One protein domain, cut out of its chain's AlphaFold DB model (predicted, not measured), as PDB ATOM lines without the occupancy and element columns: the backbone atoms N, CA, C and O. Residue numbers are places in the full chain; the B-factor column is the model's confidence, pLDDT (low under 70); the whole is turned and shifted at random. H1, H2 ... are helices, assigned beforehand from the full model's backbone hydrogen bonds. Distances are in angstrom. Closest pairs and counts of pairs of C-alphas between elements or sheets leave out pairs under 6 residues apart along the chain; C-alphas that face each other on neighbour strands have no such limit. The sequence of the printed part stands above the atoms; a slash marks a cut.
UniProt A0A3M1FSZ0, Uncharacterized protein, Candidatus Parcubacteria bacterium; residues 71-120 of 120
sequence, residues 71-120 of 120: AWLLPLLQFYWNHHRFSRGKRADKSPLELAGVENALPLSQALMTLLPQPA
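What this domain is: This is residues 71 to 120 of the 120 residues of an uncharacterized protein of Candidatus Parcubacteria bacterium (UniProt A0A3M1FSZ0). Two helices, H1 and H3, make a loose V: the last residue of H1 comes near the first of H3, short H2 packs on the end of H1 at this corner, and a long loop, residues 84 to 95, extends beyond it. The free ends, residues 71 to 78 and 115 to 120, stick out. The printed part has 50 residues with three named helices, H1, H2, H3 in chain order, and no named strand; under half are in named elements, and the class is all helix. It is loose, with a radius of gyration of the C-alphas of 12.4 A, spanning 42 by 26 by 19 A.

How they stand to each other: H1, residues 73 to 83, touches H2, residues 96 to 99; the closest C-alphas, of Asn 82 and Pro 96, are 5.0 A apart. H1 and H3, residues 108 to 115, are close but not clearly touching, the closest C-alphas, of His 83 and Leu 108, being 5.1 A apart; they run opposite ways at a steep tilt of 51 degrees. H2 and H3 are apart. In H1 and H3 every O i to N i+4 pair is within hydrogen-bond range; H2 is too short for one.

Where its parts are: H1 runs 15.7 A from C-alpha 73 at (334.715, 139.671, 256.940), H2 5.0 A, and H3 10.9 A to C-alpha 115 at (327.077, 140.501, 243.594).

The domain as a whole: The C-alphas farthest apart, of Lys 90 and Ala 120, are 42.6 A apart. The printed part has no cut; the link H1 to H2 is long. Residue 120, the chain's last, has pLDDT under 70.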
ATOM      1  N   ALA A  71     337.989 135.308 257.781       90.12
ATOM      2  CA  ALA A  71     338.223 135.254 256.335       90.12
ATOM      3  C   ALA A  71     337.042 135.780 255.498       90.12
ATOM      4  O   ALA A  71     337.249 136.320 254.418       90.12
ATOM      5  N   TRP A  72     335.811 135.661 256.002       91.50
ATOM      6  CA  TRP A  72     334.610 136.174 255.336       91.50
ATOM      7  C   TRP A  72     334.424 137.689 255.507       91.50
ATOM      8  O   TRP A  72     333.785 138.326 254.675       91.50
ATOM      9  N   LEU A  73     334.965 138.275 256.580       91.69
ATOM     10  CA  LEU A  73     334.715 139.671 256.940       91.69
ATOM     11  C   LEU A  73     335.652 140.622 256.197       91.69
ATOM     12  O   LEU A  73     335.219 141.676 255.732       91.69
ATOM     13  N   LEU A  74     336.926 140.249 256.054       90.44
ATOM     14  CA  LEU A  74     337.921 141.095 255.392       90.44
ATOM     15  C   LEU A  74     337.519 141.500 253.960       90.44
ATOM     16  O   LEU A  74     337.610 142.692 253.664       90.44
ATOM     17  N   PRO A  75     337.021 140.593 253.093       91.50
ATOM     18  CA  PRO A  75     336.562 140.967 251.757       91.50
ATOM     19  C   PRO A  75     335.396 141.960 251.780       91.50
ATOM     20  O   PRO A  75     335.364 142.877 250.965       91.50
ATOM     21  N   LEU A  76     334.464 141.836 252.734       92.12
ATOM     22  CA  LEU A  76     333.327 142.756 252.873       92.12
ATOM     23  C   LEU A  76     333.778 144.150 253.318       92.12
ATOM     24  O   LEU A  76     333.321 145.157 252.779       92.12
ATOM     25  N   LEU A  77     334.706 144.209 254.275       93.12
ATOM     26  CA  LEU A  77     335.303 145.463 254.726       93.12
ATOM     27  C   LEU A  77     336.103 146.120 253.598       93.12
ATOM     28  O   LEU A  77     335.931 147.307 253.337       93.12
ATOM     29  N   GLN A  78     336.924 145.355 252.881       92.44
ATOM     30  CA  GLN A  78     337.661 145.854 251.723       92.44
ATOM     31  C   GLN A  78     336.710 146.387 250.645       92.44
ATOM     32  O   GLN A  78     336.930 147.475 250.115       92.44
ATOM     33  N   PHE A  79     335.635 145.655 250.352       93.19
ATOM     34  CA  PHE A  79     334.615 146.066 249.399       93.19
ATOM     35  C   PHE A  79     333.963 147.391 249.811       93.19
ATOM     36  O   PHE A  79     333.975 148.342 249.030       93.19
ATOM     37  N   TYR A  80     333.477 147.500 251.052       93.38
ATOM     38  CA  TYR A  80     332.888 148.738 251.566       93.38
ATOM     39  C   TYR A  80     333.881 149.903 251.528       93.38
ATOM     40  O   TYR A  80     333.567 150.977 251.013       93.38
ATOM     41  N   TRP A  81     335.098 149.686 252.033       92.25
ATOM     42  CA  TRP A  81     336.134 150.712 252.078       92.25
ATOM     43  C   TRP A  81     336.470 151.226 250.684       92.25
ATOM     44  O   TRP A  81     336.607 152.425 250.490       92.25
ATOM     45  N   ASN A  82     336.539 150.359 249.682       93.44
ATOM     46  CA  ASN A  82     336.889 150.775 248.330       93.44
ATOM     47  C   ASN A  82     335.776 151.567 247.617       93.44
ATOM     48  O   ASN A  82     336.084 152.383 246.748       93.44
ATOM     49  N   HIS A  83     334.513 151.393 248.015       93.75
ATOM     50  CA  HIS A  83     333.357 152.029 247.371       93.75
ATOM     51  C   HIS A  83     332.768 153.216 248.145       93.75
ATOM     52  O   HIS A  83     331.977 153.976 247.579       93.75
ATOM     53  N   HIS A  84     333.100 153.396 249.429       89.69
ATOM     54  CA  HIS A  84     332.609 154.556 250.177       89.69
ATOM     55  C   HIS A  84     333.152 155.850 249.568       89.69
ATOM     56  O   HIS A  84     334.284 155.905 249.093       89.69
ATOM     57  N   ARG A  85     332.347 156.909 249.607       91.69
ATOM     58  CA  ARG A  85     332.770 158.241 249.176       91.69
ATOM     59  C   ARG A  85     333.205 159.062 250.377       91.69
ATOM     60  O   ARG A  85     332.555 159.034 251.422       91.69
ATOM     61  N   PHE A  86     334.295 159.810 250.229       90.00
ATOM     62  CA  PHE A  86     334.710 160.740 251.272       90.00
ATOM     63  C   PHE A  86     333.705 161.888 251.367       90.00
ATOM     64  O   PHE A  86     333.380 162.530 250.371       90.00
ATOM     65  N   SER A  87     333.250 162.184 252.581       88.25
ATOM     66  CA  SER A  87     332.277 163.252 252.830       88.25
ATOM     67  C   SER A  87     332.884 164.656 252.844       88.25
ATOM     68  O   SER A  87     332.156 165.640 252.789       88.25
ATOM     69  N   ARG A  88     334.213 164.779 252.979       86.69
ATOM     70  CA  ARG A  88     334.902 166.068 253.145       86.69
ATOM     71  C   ARG A  88     336.366 166.035 252.708       86.69
ATOM     72  O   ARG A  88     336.984 164.976 252.610       86.69
ATOM     73  N   GLY A  89     336.942 167.226 252.542       86.38
ATOM     74  CA  GLY A  89     338.366 167.442 252.264       86.38
ATOM     75  C   GLY A  89     338.727 167.352 250.779       86.38
ATOM     76  O   GLY A  89     337.860 167.285 249.919       86.38
ATOM     77  N   LYS A  90     340.031 167.312 250.468       84.06
ATOM     78  CA  LYS A  90     340.553 167.293 249.078       84.06
ATOM     79  C   LYS A  90     340.078 166.101 248.230       84.06
ATOM     80  O   LYS A  90     340.285 166.091 247.023       84.06
ATOM     81  N   ARG A  91     339.507 165.081 248.873       87.00
ATOM     82  CA  ARG A  91     339.021 163.839 248.262       87.00
ATOM     83  C   ARG A  91     337.492 163.737 248.283       87.00
ATOM     84  O   ARG A  91     336.983 162.665 247.980       87.00
ATOM     85  N   ALA A  92     336.790 164.799 248.691       91.12
ATOM     86  CA  ALA A  92     335.335 164.811 248.790       91.12
ATOM     87  C   ALA A  92     334.684 164.333 247.487       91.12
ATOM     88  O   ALA A  92     335.208 164.585 246.400       91.12
ATOM     89  N   ASP A  93     333.582 163.598 247.629       90.81
ATOM     90  CA  ASP A  93     332.802 163.010 246.537       90.81
ATOM     91  C   ASP A  93     333.551 161.998 245.664       90.81
ATOM     92  O   ASP A  93     333.011 161.542 244.661       90.81
ATOM     93  N   LYS A  94     334.761 161.590 246.052       91.75
ATOM     94  CA  LYS A  94     335.498 160.499 245.410       91.75
ATOM     95  C   LYS A  94     335.549 159.284 246.326       91.75
ATOM     96  O   LYS A  94     335.604 159.407 247.551       91.75
ATOM     97  N   SER A  95     335.546 158.110 245.725       93.06
ATOM     98  CA  SER A  95     335.810 156.823 246.355       93.06
ATOM     99  C   SER A  95     337.287 156.452 246.244       93.06
ATOM    100  O   SER A  95     337.986 156.940 245.348       93.06
ATOM    101  N   PRO A  96     337.804 155.577 247.122       92.50
ATOM    102  CA  PRO A  96     339.159 155.063 246.970       92.50
ATOM    103  C   PRO A  96     339.428 154.399 245.615       92.50
ATOM    104  O   PRO A  96     340.534 154.559 245.106       92.50
ATOM    105  N   LEU A  97     338.444 153.735 244.994       93.44
ATOM    106  CA  LEU A  97     338.587 153.175 243.642       93.44
ATOM    107  C   LEU A  97     338.801 154.259 242.579       93.44
ATOM    108  O   LEU A  97     339.729 154.150 241.778       93.44
ATOM    109  N   GLU A  98     338.009 155.334 242.611       92.75
ATOM    110  CA  GLU A  98     338.180 156.475 241.696       92.75
ATOM    111  C   GLU A  98     339.552 157.140 241.896       92.75
ATOM    112  O   GLU A  98     340.207 157.535 240.935       92.75
ATOM    113  N   LEU A  99     340.028 157.235 243.142       90.19
ATOM    114  CA  LEU A  99     341.361 157.769 243.445       90.19
ATOM    115  C   LEU A  99     342.503 156.833 243.028       90.19
ATOM    116  O   LEU A  99     343.605 157.314 242.778       90.19
ATOM    117  N   ALA A 100     342.250 155.527 242.964       89.25
ATOM    118  CA  ALA A 100     343.197 154.524 242.485       89.25
ATOM    119  C   ALA A 100     343.251 154.435 240.948       89.25
ATOM    120  O   ALA A 100     344.038 153.654 240.419       89.25
ATOM    121  N   GLY A 101     342.441 155.227 240.236       92.00
ATOM    122  CA  GLY A 101     342.405 155.250 238.773       92.00
ATOM    123  C   GLY A 101     341.519 154.171 238.152       92.00
ATOM    124  O   GLY A 101     341.658 153.891 236.966       92.00
ATOM    125  N   VAL A 102     340.612 153.559 238.921       90.38
ATOM    126  CA  VAL A 102     339.638 152.614 238.363       90.38
ATOM    127  C   VAL A 102     338.613 153.382 237.536       90.38
ATOM    128  O   VAL A 102     337.819 154.163 238.065       90.38
ATOM    129  N   GLU A 103     338.632 153.147 236.229       82.38
ATOM    130  CA  GLU A 103     337.651 153.697 235.303       82.38
ATOM    131  C   GLU A 103     336.275 153.057 235.560       82.38
ATOM    132  O   GLU A 103     336.161 151.841 235.702       82.38
ATOM    133  N   ASN A 104     335.220 153.879 235.630       83.88
ATOM    134  CA  ASN A 104     333.834 153.450 235.883       83.88
ATOM    135  C   ASN A 104     333.605 152.721 237.223       83.88
ATOM    136  O   ASN A 104     332.851 151.749 237.287       83.88
ATOM    137  N   ALA A 105     334.219 153.195 238.311       89.19
ATOM    138  CA  ALA A 105     333.920 152.690 239.649       89.19
ATOM    139  C   ALA A 105     332.421 152.843 239.978       89.19
ATOM    140  O   ALA A 105     331.899 153.952 240.113       89.19
ATOM    141  N   LEU A 106     331.725 151.710 240.104       90.38
ATOM    142  CA  LEU A 106     330.306 151.688 240.443       90.38
ATOM    143  C   LEU A 106     330.085 152.254 241.855       90.38
ATOM    144  O   LEU A 106     330.885 152.001 242.755       90.38
ATOM    145  N   PRO A 107     328.978 152.968 242.112       90.69
ATOM    146  CA  PRO A 107     328.551 153.267 243.474       90.69
ATOM    147  C   PRO A 107     328.350 151.981 244.287       90.69
ATOM    148  O   PRO A 107     327.909 150.969 243.740       90.69
ATOM    149  N   LEU A 108     328.583 152.035 245.605       90.88
ATOM    150  CA  LEU A 108     328.448 150.881 246.509       90.88
ATOM    151  C   LEU A 108     327.133 150.108 246.308       90.88
ATOM    152  O   LEU A 108     327.142 148.884 246.249       90.88
ATOM    153  N   SER A 109     326.008 150.816 246.184       90.81
ATOM    154  CA  SER A 109     324.694 150.198 245.978       90.81
ATOM    155  C   SER A 109     324.617 149.406 244.674       90.81
ATOM    156  O   SER A 109     324.107 148.292 244.673       90.81
ATOM    157  N   GLN A 110     325.154 149.943 243.579       91.56
ATOM    158  CA  GLN A 110     325.161 149.269 242.282       91.56
ATOM    159  C   GLN A 110     326.125 148.082 242.285       91.56
ATOM    160  O   GLN A 110     325.758 147.001 241.839       91.56
ATOM    161  N   ALA A 111     327.317 148.248 242.863       90.81
ATOM    162  CA  ALA A 111     328.273 147.158 243.016       90.81
ATOM    163  C   ALA A 111     327.682 146.000 243.843       90.81
ATOM    164  O   ALA A 111     327.807 144.842 243.454       90.81
ATOM    165  N   LEU A 112     326.954 146.293 244.928       90.12
ATOM    166  CA  LEU A 112     326.236 145.273 245.705       90.12
ATOM    167  C   LEU A 112     325.211 144.519 244.857       90.12
ATOM    168  O   LEU A 112     325.154 143.296 244.932       90.12
ATOM    169  N   MET A 113     324.440 145.221 244.024       89.81
ATOM    170  CA  MET A 113     323.454 144.578 243.148       89.81
ATOM    171  C   MET A 113     324.100 143.614 242.149       89.81
ATOM    172  O   MET A 113     323.493 142.603 241.824       89.81
ATOM    173  N   THR A 114     325.332 143.870 241.696       87.88
ATOM    174  CA  THR A 114     326.036 142.931 240.798       87.88
ATOM    175  C   THR A 114     326.467 141.634 241.483       87.88
ATOM    176  O   THR A 114     326.618 140.614 240.815       87.88
ATOM    177  N   LEU A 115     326.662 141.663 242.804       84.56
ATOM    178  CA  LEU A 115     327.077 140.501 243.594       84.56
ATOM    179  C   LEU A 115     325.889 139.673 244.093       84.56
ATOM    180  O   LEU A 115     326.055 138.501 244.433       84.56
ATOM    181  N   LEU A 116     324.705 140.281 244.171       84.50
ATOM    182  CA  LEU A 116     323.494 139.602 244.604       84.50
ATOM    183  C   LEU A 116     322.836 138.869 243.425       84.50
ATOM    184  O   LEU A 116     322.807 139.397 242.311       84.50
ATOM    185  N   PRO A 117     322.279 137.665 243.653       77.38
ATOM    186  CA  PRO A 117     321.490 136.991 242.636       77.38
ATOM    187  C   PRO A 117     320.310 137.879 242.236       77.38
ATOM    188  O   PRO A 117     319.576 138.370 243.095       77.38
ATOM    189  N   GLN A 118     320.139 138.088 240.932       74.69
ATOM    190  CA  GLN A 118     319.003 138.842 240.417       74.69
ATOM    191  C   GLN A 118     317.722 138.020 240.616       74.69
ATOM    192  O   GLN A 118     317.747 136.806 240.384       74.69
ATOM    193  N   PRO A 119     316.616 138.641 241.062       70.25
ATOM    194  CA  PRO A 119     315.331 137.958 241.098       70.25
ATOM    195  C   PRO A 119     314.945 137.534 239.671       70.25
ATOM    196  O   PRO A 119     315.131 138.306 238.730       70.25
ATOM    197  N   ALA A 120     314.479 136.290 239.537       66.75
ATOM    198  CA  ALA A 120     314.017 135.703 238.278       66.75
ATOM    199  C   ALA A 120     312.722 136.350 237.769       66.75
ATOM    200  O   ALA A 120     311.911 136.788 238.620       66.75
TER     201      ALA A 120